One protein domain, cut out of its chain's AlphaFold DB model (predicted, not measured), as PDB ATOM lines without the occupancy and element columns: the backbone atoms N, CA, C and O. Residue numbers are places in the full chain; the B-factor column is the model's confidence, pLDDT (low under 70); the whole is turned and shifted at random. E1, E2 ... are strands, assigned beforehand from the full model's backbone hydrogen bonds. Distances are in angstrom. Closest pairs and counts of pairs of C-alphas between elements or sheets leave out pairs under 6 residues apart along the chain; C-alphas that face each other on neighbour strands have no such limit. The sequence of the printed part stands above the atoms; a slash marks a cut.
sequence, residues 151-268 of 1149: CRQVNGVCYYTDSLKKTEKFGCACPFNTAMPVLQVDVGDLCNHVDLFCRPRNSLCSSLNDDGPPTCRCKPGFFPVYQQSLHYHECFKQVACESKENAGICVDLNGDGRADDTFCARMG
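This is residues 151 to 268 of the 1149 residues of an uncharacterized protein of Hydatigena taeniaeformis (UniProt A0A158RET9). With little regular structure, three small antiparallel sheets follow one another along a rod: hairpin E1-E2 at one end, hairpin E3-E4 in the middle, then the curled meander E5-E6-E7-E8, each strand the antiparallel neighbour of the one before. Residues 174 to 179 stand free. The printed part has 118 residues, of which 37 are in the eight named strands, with no named helix, and the class by these named elements is all strand; the whole is only just loose, close to extended, with a radius of gyration of the C-alphas of 20.3 A and spans of 72 by 31 by 23 A.

E1 is residues 151 to 154, from C-alpha 151 at (48.420, -9.123, -19.689); E2 157 to 160; E3 203 to 206; E4 215 to 218; E5 222 to 227, 14.9 A; E6 232 to 239, 21.7 A; E7 249 to 252; E8 261 to 263, to C-alpha 263 at (3.220, -14.307, -38.340).

Within hydrogen-bond range are N 152 and O 159 of E1 and E2, 2.9 A; N 204 and O 217 of E3 and E4, 2.8 A; N 223 and O 236 of E5 and E6, 2.8 A; N 252 and O 237 of E7 and E6, 2.9 A; N 249 and O 263 of E7 and E8, 3.4 A. E2 and E3 are apart. The closest C-alphas of E4 and E6, Cys 218 and Cys 235, are 5.6 A apart.

The printed part has no cut. The E2 to E3 link, 42 residues, is long. pLDDT is under 70 at residues 151 to 183, 244, 246 and 261 to 268.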
ATOM      1  N   CYS A 151      49.542  -8.335 -19.161       41.38
ATOM      2  CA  CYS A 151      48.420  -9.123 -19.689       41.38
ATOM      3  C   CYS A 151      48.644  -9.475 -21.166       41.38
ATOM      4  O   CYS A 151      48.615  -8.603 -22.034       41.38
ATOM      5  N   ARG A 152      48.831 -10.765 -21.468       48.75
ATOM      6  CA  ARG A 152      49.083 -11.267 -22.829       48.75
ATOM      7  C   ARG A 152      47.790 -11.776 -23.460       48.75
ATOM      8  O   ARG A 152      47.077 -12.558 -22.839       48.75
ATOM      9  N   GLN A 153      47.489 -11.372 -24.693       39.06
ATOM     10  CA  GLN A 153      46.307 -11.853 -25.417       39.06
ATOM     11  C   GLN A 153      46.642 -13.065 -26.302       39.06
ATOM     12  O   GLN A 153      47.666 -13.067 -26.989       39.06
ATOM     13  N   VAL A 154      45.777 -14.082 -26.303       39.44
ATOM     14  CA  VAL A 154      45.813 -15.230 -27.226       39.44
ATOM     15  C   VAL A 154      44.376 -15.534 -27.650       39.44
ATOM     16  O   VAL A 154      43.486 -15.592 -26.807       39.44
ATOM     17  N   ASN A 155      44.125 -15.694 -28.953       35.34
ATOM     18  CA  ASN A 155      42.799 -15.998 -29.520       35.34
ATOM     19  C   ASN A 155      41.662 -15.081 -29.002       35.34
ATOM     20  O   ASN A 155      40.550 -15.533 -28.748       35.34
ATOM     21  N   GLY A 156      41.954 -13.790 -28.806       34.72
ATOM     22  CA  GLY A 156      41.012 -12.791 -28.281       34.72
ATOM     23  C   GLY A 156      40.908 -12.721 -26.750       34.72
ATOM     24  O   GLY A 156      40.512 -11.682 -26.224       34.72
ATOM     25  N   VAL A 157      41.330 -13.753 -26.016       36.69
ATOM     26  CA  VAL A 157      41.272 -13.817 -24.545       36.69
ATOM     27  C   VAL A 157      42.554 -13.249 -23.925       36.69
ATOM     28  O   VAL A 157      43.650 -13.491 -24.429       36.69
ATOM     29  N   CYS A 158      42.437 -12.490 -22.831       41.47
ATOM     30  CA  CYS A 158      43.577 -11.936 -22.088       41.47
ATOM     31  C   CYS A 158      43.946 -12.808 -20.877       41.47
ATOM     32  O   CYS A 158      43.097 -13.122 -20.044       41.47
ATOM     33  N   TYR A 159      45.234 -13.132 -20.755       45.06
ATOM     34  CA  TYR A 159      45.804 -14.003 -19.730       45.06
ATOM     35  C   TYR A 159      46.819 -13.237 -18.873       45.06
ATOM     36  O   TYR A 159      47.634 -12.477 -19.400       45.06
ATOM     37  N   TYR A 160      46.808 -13.480 -17.561       42.84
ATOM     38  CA  TYR A 160      47.832 -12.980 -16.643       42.84
ATOM     39  C   TYR A 160      48.971 -14.002 -16.536       42.84
ATOM     40  O   TYR A 160      48.776 -15.099 -16.006       42.84
ATOM     41  N   THR A 161      50.166 -13.663 -17.022       44.28
ATOM     42  CA  THR A 161      51.350 -14.525 -16.881       44.28
ATOM     43  C   THR A 161      52.103 -14.186 -15.598       44.28
ATOM     44  O   THR A 161      53.022 -13.371 -15.614       44.28
ATOM     45  N   ASP A 162      51.725 -14.816 -14.481       50.25
ATOM     46  CA  ASP A 162      52.458 -14.690 -13.214       50.25
ATOM     47  C   ASP A 162      53.847 -15.337 -13.344       50.25
ATOM     48  O   ASP A 162      53.987 -16.564 -13.307       50.25
ATOM     49  N   SER A 163      54.886 -14.512 -13.491       46.00
ATOM     50  CA  SER A 163      56.272 -14.931 -13.753       46.00
ATOM     51  C   SER A 163      56.862 -15.889 -12.708       46.00
ATOM     52  O   SER A 163      57.918 -16.476 -12.945       46.00
ATOM     53  N   LEU A 164      56.203 -16.052 -11.554       51.91
ATOM     54  CA  LEU A 164      56.642 -16.903 -10.449       51.91
ATOM     55  C   LEU A 164      55.771 -18.153 -10.227       51.91
ATOM     56  O   LEU A 164      56.171 -19.019  -9.446       51.91
ATOM     57  N   LYS A 165      54.609 -18.299 -10.888       47.31
ATOM     58  CA  LYS A 165      53.712 -19.458 -10.703       47.31
ATOM     59  C   LYS A 165      53.109 -19.953 -12.013       47.31
ATOM     60  O   LYS A 165      52.307 -19.291 -12.658       47.31
ATOM     61  N   LYS A 166      53.453 -21.196 -12.362       42.84
ATOM     62  CA  LYS A 166      53.127 -21.856 -13.636       42.84
ATOM     63  C   LYS A 166      51.683 -22.395 -13.701       42.84
ATOM     64  O   LYS A 166      51.461 -23.537 -14.087       42.84
ATOM     65  N   THR A 167      50.719 -21.578 -13.282       43.81
ATOM     66  CA  THR A 167      49.278 -21.873 -13.284       43.81
ATOM     67  C   THR A 167      48.530 -20.694 -13.890       43.81
ATOM     68  O   THR A 167      48.347 -19.672 -13.226       43.81
ATOM     69  N   GLU A 168      48.105 -20.834 -15.141       41.91
ATOM     70  CA  GLU A 168      47.298 -19.828 -15.830       41.91
ATOM     71  C   GLU A 168      45.954 -19.652 -15.109       41.91
ATOM     72  O   GLU A 168      45.293 -20.626 -14.741       41.91
ATOM     73  N   LYS A 169      45.560 -18.397 -14.878       42.59
ATOM     74  CA  LYS A 169      44.261 -18.032 -14.307       42.59
ATOM     75  C   LYS A 169      43.596 -16.979 -15.182       42.59
ATOM     76  O   LYS A 169      44.246 -16.036 -15.633       42.59
ATOM     77  N   PHE A 170      42.294 -17.134 -15.382       41.78
ATOM     78  CA  PHE A 170      41.460 -16.128 -16.028       41.78
ATOM     79  C   PHE A 170      41.296 -14.905 -15.114       41.78
ATOM     80  O   PHE A 170      41.112 -15.062 -13.906       41.78
ATOM     81  N   GLY A 171      41.328 -13.704 -15.700       42.19
ATOM     82  CA  GLY A 171      41.018 -12.448 -15.009       42.19
ATOM     83  C   GLY A 171      42.178 -11.452 -14.916       42.19
ATOM     84  O   GLY A 171      42.755 -11.271 -13.848       42.19
ATOM     85  N   CYS A 172      42.444 -10.724 -16.004       35.59
ATOM     86  CA  CYS A 172      42.998  -9.371 -15.894       35.59
ATOM     87  C   CYS A 172      41.834  -8.389 -15.688       35.59
ATOM     88  O   CYS A 172      40.998  -8.244 -16.576       35.59
ATOM     89  N   ALA A 173      41.775  -7.713 -14.539       36.91
ATOM     90  CA  ALA A 173      40.820  -6.631 -14.290       36.91
ATOM     91  C   ALA A 173      41.492  -5.270 -14.525       36.91
ATOM     92  O   ALA A 173      42.567  -5.006 -13.985       36.91
ATOM     93  N   CYS A 174      40.870  -4.397 -15.319       27.69
ATOM     94  CA  CYS A 174      41.355  -3.030 -15.516       27.69
ATOM     95  C   CYS A 174      41.149  -2.187 -14.237       27.69
ATOM     96  O   CYS A 174      40.138  -2.362 -13.558       27.69
ATOM     97  N   PRO A 175      42.053  -1.245 -13.899       28.84
ATOM     98  CA  PRO A 175      42.029  -0.510 -12.628       28.84
ATOM     99  C   PRO A 175      41.048   0.683 -12.616       28.84
ATOM    100  O   PRO A 175      41.335   1.734 -12.052       28.84
ATOM    101  N   PHE A 176      39.872   0.510 -13.222       31.75
ATOM    102  CA  PHE A 176      38.697   1.377 -13.090       31.75
ATOM    103  C   PHE A 176      37.444   0.489 -13.109       31.75
ATOM    104  O   PHE A 176      37.454  -0.566 -13.735       31.75
ATOM    105  N   ASN A 177      36.342   0.916 -12.476       31.88
ATOM    106  CA  ASN A 177      35.114   0.105 -12.321       31.88
ATOM    107  C   ASN A 177      34.353  -0.218 -13.631       31.88
ATOM    108  O   ASN A 177      33.247  -0.755 -13.594       31.88
ATOM    109  N   THR A 178      34.933   0.074 -14.794       35.28
ATOM    110  CA  THR A 178      34.590  -0.581 -16.058       35.28
ATOM    111  C   THR A 178      35.061  -2.036 -16.017       35.28
ATOM    112  O   THR A 178      36.212  -2.335 -16.344       35.28
ATOM    113  N   ALA A 179      34.166  -2.947 -15.630       33.16
ATOM    114  CA  ALA A 179      34.353  -4.367 -15.902       33.16
ATOM    115  C   ALA A 179      34.622  -4.580 -17.404       33.16
ATOM    116  O   ALA A 179      34.077  -3.860 -18.248       33.16
ATOM    117  N   MET A 180      35.462  -5.563 -17.735       32.22
ATOM    118  CA  MET A 180      35.714  -5.956 -19.123       32.22
ATOM    119  C   MET A 180      34.361  -6.296 -19.780       32.22
ATOM    120  O   MET A 180      33.571  -7.001 -19.149       32.22
ATOM    121  N   PRO A 181      34.030  -5.755 -20.969       44.56
ATOM    122  CA  PRO A 181      32.655  -5.761 -21.461       44.56
ATOM    123  C   PRO A 181      32.155  -7.189 -21.674       44.56
ATOM    124  O   PRO A 181      32.651  -7.902 -22.546       44.56
ATOM    125  N   VAL A 182      31.159  -7.572 -20.871       55.00
ATOM    126  CA  VAL A 182      30.480  -8.871 -20.924       55.00
ATOM    127  C   VAL A 182      30.056  -9.159 -22.358       55.00
ATOM    128  O   VAL A 182      29.336  -8.364 -22.972       55.00
ATOM    129  N   LEU A 183      30.496 -10.299 -22.892       64.12
ATOM    130  CA  LEU A 183      30.095 -10.747 -24.217       64.12
ATOM    131  C   LEU A 183      28.641 -11.229 -24.143       64.12
ATOM    132  O   LEU A 183      28.366 -12.363 -23.763       64.12
ATOM    133  N   GLN A 184      27.713 -10.326 -24.443       80.56
ATOM    134  CA  GLN A 184      26.285 -10.619 -24.448       80.56
ATOM    135  C   GLN A 184      25.938 -11.616 -25.558       80.56
ATOM    136  O   GLN A 184      26.255 -11.393 -26.728       80.56
ATOM    137  N   VAL A 185      25.266 -12.693 -25.164       89.06
ATOM    138  CA  VAL A 185      24.948 -13.857 -26.005       89.06
ATOM    139  C   VAL A 185      23.569 -13.727 -26.669       89.06
ATOM    140  O   VAL A 185      22.700 -13.042 -26.125       89.06
ATOM    141  N   ASP A 186      23.350 -14.338 -27.835       92.19
ATOM    142  CA  ASP A 186      22.065 -14.266 -28.553       92.19
ATOM    143  C   ASP A 186      21.070 -15.358 -28.109       92.19
ATOM    144  O   ASP A 186      21.444 -16.293 -27.405       92.19
ATOM    145  N   VAL A 187      19.791 -15.269 -28.499       92.88
ATOM    146  CA  VAL A 187      18.813 -16.344 -28.246       92.88
ATOM    147  C   VAL A 187      19.319 -17.669 -28.825       92.88
ATOM    148  O   VAL A 187      19.651 -17.755 -30.003       92.88
ATOM    149  N   GLY A 188      19.333 -18.711 -27.992       91.00
ATOM    150  CA  GLY A 188      19.858 -20.039 -28.316       91.00
ATOM    151  C   GLY A 188      21.287 -20.286 -27.823       91.00
ATOM    152  O   GLY A 188      21.636 -21.437 -27.566       91.00
ATOM    153  N   ASP A 189      22.090 -19.240 -27.610       91.44
ATOM    154  CA  ASP A 189      23.463 -19.379 -27.114       91.44
ATOM    155  C   ASP A 189      23.521 -19.754 -25.619       91.44
ATOM    156  O   ASP A 189      22.633 -19.439 -24.817       91.44
ATOM    157  N   LEU A 190      24.632 -20.383 -25.226       91.00
ATOM    158  CA  LEU A 190      24.991 -20.669 -23.835       91.00
ATOM    159  C   LEU A 190      25.447 -19.385 -23.125       91.00
ATOM    160  O   LEU A 190      26.400 -18.739 -23.559       91.00
ATOM    161  N   CYS A 191      24.815 -19.023 -22.008       91.12
ATOM    162  CA  CYS A 191      25.182 -17.820 -21.261       91.12
ATOM    163  C   CYS A 191      26.506 -17.973 -20.502       91.12
ATOM    164  O   CYS A 191      26.848 -19.055 -20.021       91.12
ATOM    165  N   ASN A 192      27.183 -16.848 -20.240       81.44
ATOM    166  CA  ASN A 192      28.214 -16.831 -19.207       81.44
ATOM    167  C   ASN A 192      27.593 -17.046 -17.814       81.44
ATOM    168  O   ASN A 192      26.678 -16.323 -17.414       81.44
ATOM    169  N   HIS A 193      28.155 -17.990 -17.061       73.94
ATOM    170  CA  HIS A 193      27.774 -18.343 -15.691       73.94
ATOM    171  C   HIS A 193      27.985 -17.210 -14.671       73.94
ATOM    172  O   HIS A 193      27.383 -17.242 -13.601       73.94
ATOM    173  N   VAL A 194      28.839 -16.225 -14.982       76.12
ATOM    174  CA  VAL A 194      29.085 -15.054 -14.121       76.12
ATOM    175  C   VAL A 194      27.979 -14.007 -14.257       76.12
ATOM    176  O   VAL A 194      27.507 -13.472 -13.258       76.12
ATOM    177  N   ASP A 195      27.582 -13.706 -15.496       73.88
ATOM    178  CA  ASP A 195      26.839 -12.482 -15.814       73.88
ATOM    179  C   ASP A 195      25.364 -12.725 -16.143       73.88
ATOM    180  O   ASP A 195      24.533 -11.849 -15.915       73.88
ATOM    181  N   LEU A 196      25.034 -13.890 -16.721       81.62
ATOM    182  CA  LEU A 196      23.684 -14.264 -17.173       81.62
ATOM    183  C   LEU A 196      23.012 -13.240 -18.127       81.62
ATOM    184  O   LEU A 196      21.798 -13.289 -18.342       81.62
ATOM    185  N   PHE A 197      23.788 -12.326 -18.725       85.44
ATOM    186  CA  PHE A 197      23.291 -11.283 -19.622       85.44
ATOM    187  C   PHE A 197      23.245 -11.727 -21.085       85.44
ATOM    188  O   PHE A 197      24.258 -11.904 -21.761       85.44
ATOM    189  N   CYS A 198      22.021 -11.806 -21.578       91.06
ATOM    190  CA  CYS A 198      21.669 -11.876 -22.984       91.06
ATOM    191  C   CYS A 198      21.817 -10.521 -23.713       91.06
ATOM    192  O   CYS A 198      21.641  -9.461 -23.107       91.06
ATOM    193  N   ARG A 199      22.053 -10.565 -25.030       87.75
ATOM    194  CA  ARG A 199      22.059  -9.426 -25.977       87.75
ATOM    195  C   ARG A 199      20.654  -8.889 -26.302       87.75
ATOM    196  O   ARG A 199      20.488  -7.668 -26.351       87.75
ATOM    197  N   PRO A 200      19.621  -9.732 -26.500       88.50
ATOM    198  CA  PRO A 200      18.289  -9.257 -26.860       88.50
ATOM    199  C   PRO A 200      17.565  -8.628 -25.677       88.50
ATOM    200  O   PRO A 200      17.533  -9.188 -24.578       88.50
ATOM    201  N   ARG A 201      16.861  -7.514 -25.895       81.81
ATOM    202  CA  ARG A 201      15.883  -7.053 -24.898       81.81
ATOM    203  C   ARG A 201      14.760  -8.074 -24.759       81.81
ATOM    204  O   ARG A 201      14.470  -8.814 -25.687       81.81
ATOM    205  N   ASN A 202      14.132  -8.108 -23.585       91.81
ATOM    206  CA  ASN A 202      13.062  -9.053 -23.233       91.81
ATOM    207  C   ASN A 202      13.434 -10.545 -23.317       91.81
ATOM    208  O   ASN A 202      12.555 -11.397 -23.232       91.81
ATOM    209  N   SER A 203      14.724 -10.865 -23.369       93.69
ATOM    210  CA  SER A 203      15.242 -12.195 -23.058       93.69
ATOM    211  C   SER A 203      15.585 -12.337 -21.569       93.69
ATOM    212  O   SER A 203      15.612 -11.359 -20.811       93.69
ATOM    213  N   LEU A 204      15.805 -13.576 -21.143       94.75
ATOM    214  CA  LEU A 204      16.440 -13.963 -19.892       94.75
ATOM    215  C   LEU A 204      17.381 -15.146 -20.154       94.75
ATOM    216  O   LEU A 204      17.271 -15.829 -21.170       94.75
ATOM    217  N   CYS A 205      18.306 -15.391 -19.234       95.00
ATOM    218  CA  CYS A 205      19.087 -16.615 -19.242       95.00
ATOM    219  C   CYS A 205      18.395 -17.675 -18.371       95.00
ATOM    220  O   CYS A 205      18.056 -17.394 -17.220       95.00
ATOM    221  N   SER A 206      18.177 -18.876 -18.908       93.69
ATOM    222  CA  SER A 206      17.511 -19.984 -18.206       93.69
ATOM    223  C   SER A 206      17.989 -21.337 -18.713       93.69
ATOM    224  O   SER A 206      18.121 -21.546 -19.922       93.69
ATOM    225  N   SER A 207      18.181 -22.289 -17.810       89.44
ATOM    226  CA  SER A 207      18.267 -23.700 -18.171       89.44
ATOM    227  C   SER A 207      16.868 -24.240 -18.518       89.44
ATOM    228  O   SER A 207      15.864 -23.778 -17.978       89.44
ATOM    229  N   LEU A 208      16.782 -25.168 -19.481       79.56
ATOM    230  CA  LEU A 208      15.518 -25.842 -19.846       79.56
ATOM    231  C   LEU A 208      15.122 -26.896 -18.799       79.56
ATOM    232  O   LEU A 208      13.947 -27.078 -18.508       79.56
ATOM    233  N   ASN A 209      16.134 -27.562 -18.245       81.12
ATOM    234  CA  ASN A 209      16.058 -28.526 -17.153       81.12
ATOM    235  C   ASN A 209      16.977 -28.008 -16.038       81.12
ATOM    236  O   ASN A 209      18.001 -27.406 -16.366       81.12
ATOM    237  N   ASP A 210      16.684 -28.265 -14.763       77.88
ATOM    238  CA  ASP A 210      17.440 -27.678 -13.640       77.88
ATOM    239  C   ASP A 210      18.962 -27.961 -13.678       77.88
ATOM    240  O   ASP A 210      19.748 -27.096 -13.299       77.88
ATOM    241  N   ASP A 211      19.384 -29.109 -14.228       83.06
ATOM    242  CA  ASP A 211      20.800 -29.501 -14.392       83.06
ATOM    243  C   ASP A 211      21.473 -29.003 -15.695       83.06
ATOM    244  O   ASP A 211      22.662 -29.242 -15.924       83.06
ATOM    245  N   GLY A 212      20.734 -28.358 -16.604       85.75
ATOM    246  CA  GLY A 212      21.260 -27.927 -17.906       85.75
ATOM    247  C   GLY A 212      22.094 -26.639 -17.825       85.75
ATOM    248  O   GLY A 212      21.763 -25.751 -17.038       85.75
ATOM    249  N   PRO A 213      23.131 -26.452 -18.670       88.88
ATOM    250  CA  PRO A 213      23.787 -25.151 -18.780       88.88
ATOM    251  C   PRO A 213      22.766 -24.113 -19.282       88.88
ATOM    252  O   PRO A 213      21.972 -24.414 -20.182       88.88
ATOM    253  N   PRO A 214      22.722 -22.903 -18.703       91.00
ATOM    254  CA  PRO A 214      21.625 -21.992 -18.967       91.00
ATOM    255  C   PRO A 214      21.805 -21.323 -20.337       91.00
ATOM    256  O   PRO A 214      22.884 -20.836 -20.682       91.00
ATOM    257  N   THR A 215      20.732 -21.323 -21.127       93.56
ATOM    258  CA  THR A 215      20.693 -20.756 -22.483       93.56
ATOM    259  C   THR A 215      19.933 -19.441 -22.485       93.56
ATOM    260  O   THR A 215      19.020 -19.225 -21.682       93.56
ATOM    261  N   CYS A 216      20.303 -18.548 -23.394       96.06
ATOM    262  CA  CYS A 216      19.586 -17.303 -23.583       96.06
ATOM    263  C   CYS A 216      18.265 -17.554 -24.321       96.06
ATOM    264  O   CYS A 216      18.238 -18.187 -25.377       96.06
ATOM    265  N   ARG A 217      17.150 -17.082 -23.758       95.06
ATOM    266  CA  ARG A 217      15.788 -17.359 -24.241       95.06
ATOM    267  C   ARG A 217      14.897 -16.132 -24.106       95.06
ATOM    268  O   ARG A 217      15.053 -15.347 -23.173       95.06
ATOM    269  N   CYS A 218      13.924 -15.961 -24.999       96.25
ATOM    270  CA  CYS A 218      12.909 -14.923 -24.817       96.25
ATOM    271  C   CYS A 218      12.076 -15.180 -23.553       96.25
ATOM    272  O   CYS A 218      11.804 -16.325 -23.190       96.25
ATOM    273  N   LYS A 219      11.680 -14.107 -22.856       95.56
ATOM    274  CA  LYS A 219      10.797 -14.202 -21.686       95.56
ATOM    275  C   LYS A 219       9.438 -14.790 -22.089       95.56
ATOM    276  O   LYS A 219       9.000 -14.560 -23.216       95.56
ATOM    277  N   PRO A 220       8.719 -15.475 -21.180       93.75
ATOM    278  CA  PRO A 220       7.355 -15.927 -21.443       93.75
ATOM    279  C   PRO A 220       6.465 -14.784 -21.957       93.75
ATOM    280  O   PRO A 220       6.446 -13.700 -21.371       93.75
ATOM    281  N   GLY A 221       5.755 -15.020 -23.065       93.50
ATOM    282  CA  GLY A 221       4.988 -13.988 -23.777       93.50
ATOM    283  C   GLY A 221       5.800 -13.135 -24.764       93.50
ATOM    284  O   GLY A 221       5.279 -12.140 -25.263       93.50
ATOM    285  N   PHE A 222       7.049 -13.506 -25.064       94.62
ATOM    286  CA  PHE A 222       7.867 -12.912 -26.123       94.62
ATOM    287  C   PHE A 222       8.400 -13.989 -27.076       94.62
ATOM    288  O   PHE A 222       8.676 -15.116 -26.663       94.62
ATOM    289  N   PHE A 223       8.571 -13.627 -28.345       92.81
ATOM    290  CA  PHE A 223       8.960 -14.509 -29.445       92.81
ATOM    291  C   PHE A 223      10.232 -13.965 -30.125       92.81
ATOM    292  O   PHE A 223      10.290 -12.758 -30.384       92.81
ATOM    293  N   PRO A 224      11.261 -14.793 -30.389       93.12
ATOM    294  CA  PRO A 224      12.473 -14.338 -31.066       93.12
ATOM    295  C   PRO A 224      12.212 -14.103 -32.556       93.12
ATOM    296  O   PRO A 224      11.564 -14.911 -33.210       93.12
ATOM    297  N   VAL A 225      12.760 -13.021 -33.107       89.00
ATOM    298  CA  VAL A 225      12.754 -12.727 -34.548       89.00
ATOM    299  C   VAL A 225      14.153 -12.268 -34.950       89.00
ATOM    300  O   VAL A 225      14.687 -11.323 -34.368       89.00
ATOM    301  N   TYR A 226      14.765 -12.938 -35.928       87.00
ATOM    302  CA  TYR A 226      16.120 -12.620 -36.383       87.00
ATOM    303  C   TYR A 226      16.169 -11.269 -37.115       87.00
ATOM    304  O   TYR A 226      15.535 -11.086 -38.152       87.00
ATOM    305  N   GLN A 227      16.941 -10.319 -36.585       82.44
ATOM    306  CA  GLN A 227      17.126  -8.991 -37.165       82.44
ATOM    307  C   GLN A 227      18.318  -9.003 -38.130       82.44
ATOM    308  O   GLN A 227      19.477  -8.938 -37.711       82.44
ATOM    309  N   GLN A 228      18.034  -9.066 -39.436       75.44
ATOM    310  CA  GLN A 228      19.049  -9.261 -40.479       75.44
ATOM    311  C   GLN A 228      20.155  -8.190 -40.465       75.44
ATOM    312  O   GLN A 228      21.324  -8.537 -40.596       75.44
ATOM    313  N   SER A 229      19.812  -6.916 -40.243       72.38
ATOM    314  CA  SER A 229      20.769  -5.793 -40.190       72.38
ATOM    315  C   SER A 229      21.675  -5.799 -38.950       72.38
ATOM    316  O   SER A 229      22.710  -5.139 -38.925       72.38
ATOM    317  N   LEU A 230      21.272  -6.519 -37.899       74.44
ATOM    318  CA  LEU A 230      21.932  -6.537 -36.593       74.44
ATOM    319  C   LEU A 230      22.709  -7.836 -36.314       74.44
ATOM    320  O   LEU A 230      23.560  -7.867 -35.413       74.44
ATOM    321  N   HIS A 231      22.386  -8.902 -37.049       79.75
ATOM    322  CA  HIS A 231      22.865 -10.269 -36.851       79.75
ATOM    323  C   HIS A 231      22.683 -10.771 -35.407       79.75
ATOM    324  O   HIS A 231      23.652 -11.171 -34.752       79.75
ATOM    325  N   TYR A 232      21.447 -10.685 -34.898       87.25
ATOM    326  CA  TYR A 232      20.966 -11.392 -33.700       87.25
ATOM    327  C   TYR A 232      19.429 -11.440 -33.651       87.25
ATOM    328  O   TYR A 232      18.765 -10.761 -34.437       87.25
ATOM    329  N   HIS A 233      18.857 -12.226 -32.742       91.62
ATOM    330  CA  HIS A 233      17.412 -12.345 -32.545       91.62
ATOM    331  C   HIS A 233      16.897 -11.304 -31.547       91.62
ATOM    332  O   HIS A 233      17.367 -11.257 -30.418       91.62
ATOM    333  N   GLU A 234      15.876 -10.515 -31.885       90.12
ATOM    334  CA  GLU A 234      15.183  -9.673 -30.898       90.12
ATOM    335  C   GLU A 234      13.877 -10.316 -30.419       90.12
ATOM    336  O   GLU A 234      13.154 -10.941 -31.191       90.12
ATOM    337  N   CYS A 235      13.584 -10.198 -29.118       93.56
ATOM    338  CA  CYS A 235      12.382 -10.772 -28.513       93.56
ATOM    339  C   CYS A 235      11.225  -9.765 -28.554       93.56
ATOM    340  O   CYS A 235      11.109  -8.889 -27.684       93.56
ATOM    341  N   PHE A 236      10.357  -9.919 -29.551       92.06
ATOM    342  CA  PHE A 236       9.140  -9.125 -29.725       92.06
ATOM    343  C   PHE A 236       8.004  -9.684 -28.877       92.06
ATOM    344  O   PHE A 236       8.003 -10.860 -28.510       92.06
ATOM    345  N   LYS A 237       7.048  -8.836 -28.498       92.50
ATOM    346  CA  LYS A 237       5.969  -9.242 -27.595       92.50
ATOM    347  C   LYS A 237       4.908 -10.020 -28.371       92.50
ATOM    348  O   LYS A 237       4.443  -9.576 -29.417       92.50
ATOM    349  N   GLN A 238       4.500 -11.171 -27.846       91.56
ATOM    350  CA  GLN A 238       3.361 -11.905 -28.384       91.56
ATOM    351  C   GLN A 238       2.066 -11.179 -28.008       91.56
ATOM    352  O   GLN A 238       1.855 -10.795 -26.854       91.56
ATOM    353  N   VAL A 239       1.178 -11.022 -28.984       91.19
ATOM    354  CA  VAL A 239      -0.152 -10.428 -28.823       91.19
ATOM    355  C   VAL A 239      -1.218 -11.355 -29.391       91.19
ATOM    356  O   VAL A 239      -0.956 -12.199 -30.248       91.19
ATOM    357  N   ALA A 240      -2.442 -11.220 -28.886       86.56
ATOM    358  CA  ALA A 240      -3.575 -11.959 -29.420       86.56
ATOM    359  C   ALA A 240      -3.950 -11.400 -30.800       86.56
ATOM    360  O   ALA A 240      -4.198 -10.203 -30.933       86.56
ATOM    361  N   CYS A 241      -4.021 -12.265 -31.813       86.06
ATOM    362  CA  CYS A 241      -4.576 -11.899 -33.110       86.06
ATOM    363  C   CYS A 241      -6.060 -11.518 -32.958       86.06
ATOM    364  O   CYS A 241      -6.834 -12.276 -32.374       86.06
ATOM    365  N   GLU A 242      -6.485 -10.373 -33.502       80.31
ATOM    366  CA  GLU A 242      -7.902  -9.966 -33.452       80.31
ATOM    367  C   GLU A 242      -8.804 -10.817 -34.376       80.31
ATOM    368  O   GLU A 242     -10.026 -10.855 -34.198       80.31
ATOM    369  N   SER A 243      -8.223 -11.551 -35.335       74.25
ATOM    370  CA  SER A 243      -8.943 -12.491 -36.201       74.25
ATOM    371  C   SER A 243      -9.308 -13.780 -35.450       74.25
ATOM    372  O   SER A 243      -8.482 -14.650 -35.188       74.25
ATOM    373  N   LYS A 244     -10.598 -13.937 -35.133       62.16
ATOM    374  CA  LYS A 244     -11.124 -15.035 -34.294       62.16
ATOM    375  C   LYS A 244     -10.988 -16.453 -34.868       62.16
ATOM    376  O   LYS A 244     -11.300 -17.405 -34.161       62.16
ATOM    377  N   GLU A 245     -10.581 -16.597 -36.125       75.50
ATOM    378  CA  GLU A 245     -10.654 -17.861 -36.872       75.50
ATOM    379  C   GLU A 245      -9.281 -18.496 -37.153       75.50
ATOM    380  O   GLU A 245      -9.225 -19.651 -37.565       75.50
ATOM    381  N   ASN A 246      -8.171 -17.797 -36.876       60.09
ATOM    382  CA  ASN A 246      -6.816 -18.329 -37.048       60.09
ATOM    383  C   ASN A 246      -5.999 -18.221 -35.753       60.09
ATOM    384  O   ASN A 246      -5.632 -17.132 -35.322       60.09
ATOM    385  N   ALA A 247      -5.641 -19.371 -35.174       71.56
ATOM    386  CA  ALA A 247      -4.761 -19.481 -34.006       71.56
ATOM    387  C   ALA A 247      -3.269 -19.298 -34.376       71.56
ATOM    388  O   ALA A 247      -2.439 -20.174 -34.126       71.56
ATOM    389  N   GLY A 248      -2.948 -18.182 -35.036       80.31
ATOM    390  CA  GLY A 248      -1.578 -17.772 -35.350       80.31
ATOM    391  C   GLY A 248      -0.885 -17.068 -34.178       80.31
ATOM    392  O   GLY A 248      -1.508 -16.748 -33.163       80.31
ATOM    393  N   ILE A 249       0.411 -16.796 -34.334       81.56
ATOM    394  CA  ILE A 249       1.190 -15.992 -33.388       81.56
ATOM    395  C   ILE A 249       1.327 -14.589 -33.972       81.56
ATOM    396  O   ILE A 249       2.134 -14.350 -34.862       81.56
ATOM    397  N   CYS A 250       0.534 -13.649 -33.468       86.25
ATOM    398  CA  CYS A 250       0.717 -12.244 -33.801       86.25
ATOM    399  C   CYS A 250       1.799 -11.624 -32.910       86.25
ATOM    400  O   CYS A 250       1.889 -11.928 -31.715       86.25
ATOM    401  N   VAL A 251       2.606 -10.743 -33.500       87.12
ATOM    402  CA  VAL A 251       3.683 -10.027 -32.809       87.12
ATOM    403  C   VAL A 251       3.472  -8.517 -32.866       87.12
ATOM    404  O   VAL A 251       3.011  -7.952 -33.855       87.12
ATOM    405  N   ASP A 252       3.801  -7.904 -31.738       84.19
ATOM    406  CA  ASP A 252       3.852  -6.473 -31.462       84.19
ATOM    407  C   ASP A 252       5.280  -6.039 -31.797       84.19
ATOM    408  O   ASP A 252       6.201  -6.200 -30.983       84.19
ATOM    409  N   LEU A 253       5.475  -5.650 -33.062       79.31
ATOM    410  CA  LEU A 253       6.777  -5.316 -33.636       79.31
ATOM    411  C   LEU A 253       7.186  -3.905 -33.235       79.31
ATOM    412  O   LEU A 253       8.347  -3.713 -32.909       79.31
ATOM    413  N   ASN A 254       6.250  -2.953 -33.207       74.00
ATOM    414  CA  ASN A 254       6.509  -1.547 -32.890       74.00
ATOM    415  C   ASN A 254       6.429  -1.221 -31.374       74.00
ATOM    416  O   ASN A 254       6.966  -0.207 -30.919       74.00
ATOM    417  N   GLY A 255       5.789  -2.079 -30.567       76.50
ATOM    418  CA  GLY A 255       5.658  -1.919 -29.114       76.50
ATOM    419  C   GLY A 255       4.425  -1.141 -28.619       76.50
ATOM    420  O   GLY A 255       4.369  -0.819 -27.426       76.50
ATOM    421  N   ASP A 256       3.449  -0.812 -29.475       78.62
ATOM    422  CA  ASP A 256       2.203  -0.116 -29.105       78.62
ATOM    423  C   ASP A 256       1.172  -1.017 -28.404       78.62
ATOM    424  O   ASP A 256       0.240  -0.512 -27.762       78.62
ATOM    425  N   GLY A 257       1.363  -2.338 -28.452       81.88
ATOM    426  CA  GLY A 257       0.480  -3.321 -27.835       81.88
ATOM    427  C   GLY A 257      -0.477  -4.039 -28.784       81.88
ATOM    428  O   GLY A 257      -1.269  -4.850 -28.293       81.88
ATOM    429  N   ARG A 258      -0.423  -3.765 -30.090       80.19
ATOM    430  CA  ARG A 258      -1.248  -4.381 -31.140       80.19
ATOM    431  C   ARG A 258      -0.445  -5.395 -31.953       80.19
ATOM    432  O   ARG A 258       0.740  -5.590 -31.725       80.19
ATOM    433  N   ALA A 259      -1.124  -6.084 -32.867       81.25
ATOM    434  CA  ALA A 259      -0.472  -6.900 -33.881       81.25
ATOM    435  C   ALA A 259      -0.103  -6.008 -35.072       81.25
ATOM    436  O   ALA A 259      -1.006  -5.468 -35.711       81.25
ATOM    437  N   ASP A 260       1.191  -5.879 -35.362       72.81
ATOM    438  CA  ASP A 260       1.662  -5.269 -36.611       72.81
ATOM    439  C   ASP A 260       1.474  -6.246 -37.776       72.81
ATOM    440  O   ASP A 260       0.874  -5.905 -38.792       72.81
ATOM    441  N   ASP A 261       1.919  -7.490 -37.576       63.19
ATOM    442  CA  ASP A 261       1.910  -8.545 -38.586       63.19
ATOM    443  C   ASP A 261       1.370  -9.875 -38.046       63.19
ATOM    444  O   ASP A 261       1.634 -10.299 -36.911       63.19
ATOM    445  N   THR A 262       0.649 -10.591 -38.910       56.47
ATOM    446  CA  THR A 262       0.211 -11.969 -38.664       56.47
ATOM    447  C   THR A 262       1.312 -12.952 -39.059       56.47
ATOM    448  O   THR A 262       1.309 -13.490 -40.170       56.47
ATOM    449  N   PHE A 263       2.245 -13.232 -38.148       56.94
ATOM    450  CA  PHE A 263       3.220 -14.307 -38.340       56.94
ATOM    451  C   PHE A 263       2.510 -15.668 -38.235       56.94
ATOM    452  O   PHE A 263       2.260 -16.212 -37.157       56.94
ATOM    453  N   CYS A 264       2.152 -16.227 -39.393       39.59
ATOM    454  CA  CYS A 264       1.377 -17.464 -39.528       39.59
ATOM    455  C   CYS A 264       2.178 -18.745 -39.213       39.59
ATOM    456  O   CYS A 264       2.139 -19.720 -39.963       39.59
ATOM    457  N   ALA A 265       2.833 -18.781 -38.050       43.19
ATOM    458  CA  ALA A 265       3.250 -20.008 -37.379       43.19
ATOM    459  C   ALA A 265       1.998 -20.792 -36.934       43.19
ATOM    460  O   ALA A 265       1.554 -20.713 -35.786       43.19
ATOM    461  N   ARG A 266       1.377 -21.510 -37.878       41.81
ATOM    462  CA  ARG A 266       0.181 -22.337 -37.661       41.81
ATOM    463  C   ARG A 266       0.549 -23.473 -36.702       41.81
ATOM    464  O   ARG A 266       1.246 -24.403 -37.101       41.81
ATOM    465  N   MET A 267       0.103 -23.407 -35.442       41.75
ATOM    466  CA  MET A 267       0.317 -24.506 -34.488       41.75
ATOM    467  C   MET A 267      -0.200 -25.821 -35.083       41.75
ATOM    468  O   MET A 267      -1.348 -25.898 -35.523       41.75
ATOM    469  N   GLY A 268       0.650 -26.852 -35.093       35.50
ATOM    470  CA  GLY A 268       0.354 -28.137 -35.724       35.50
ATOM    471  C   GLY A 268      -0.832 -28.849 -35.072       35.50
ATOM    472  O   GLY A 268      -0.688 -29.502 -34.038       35.50
TER     473      GLY A 268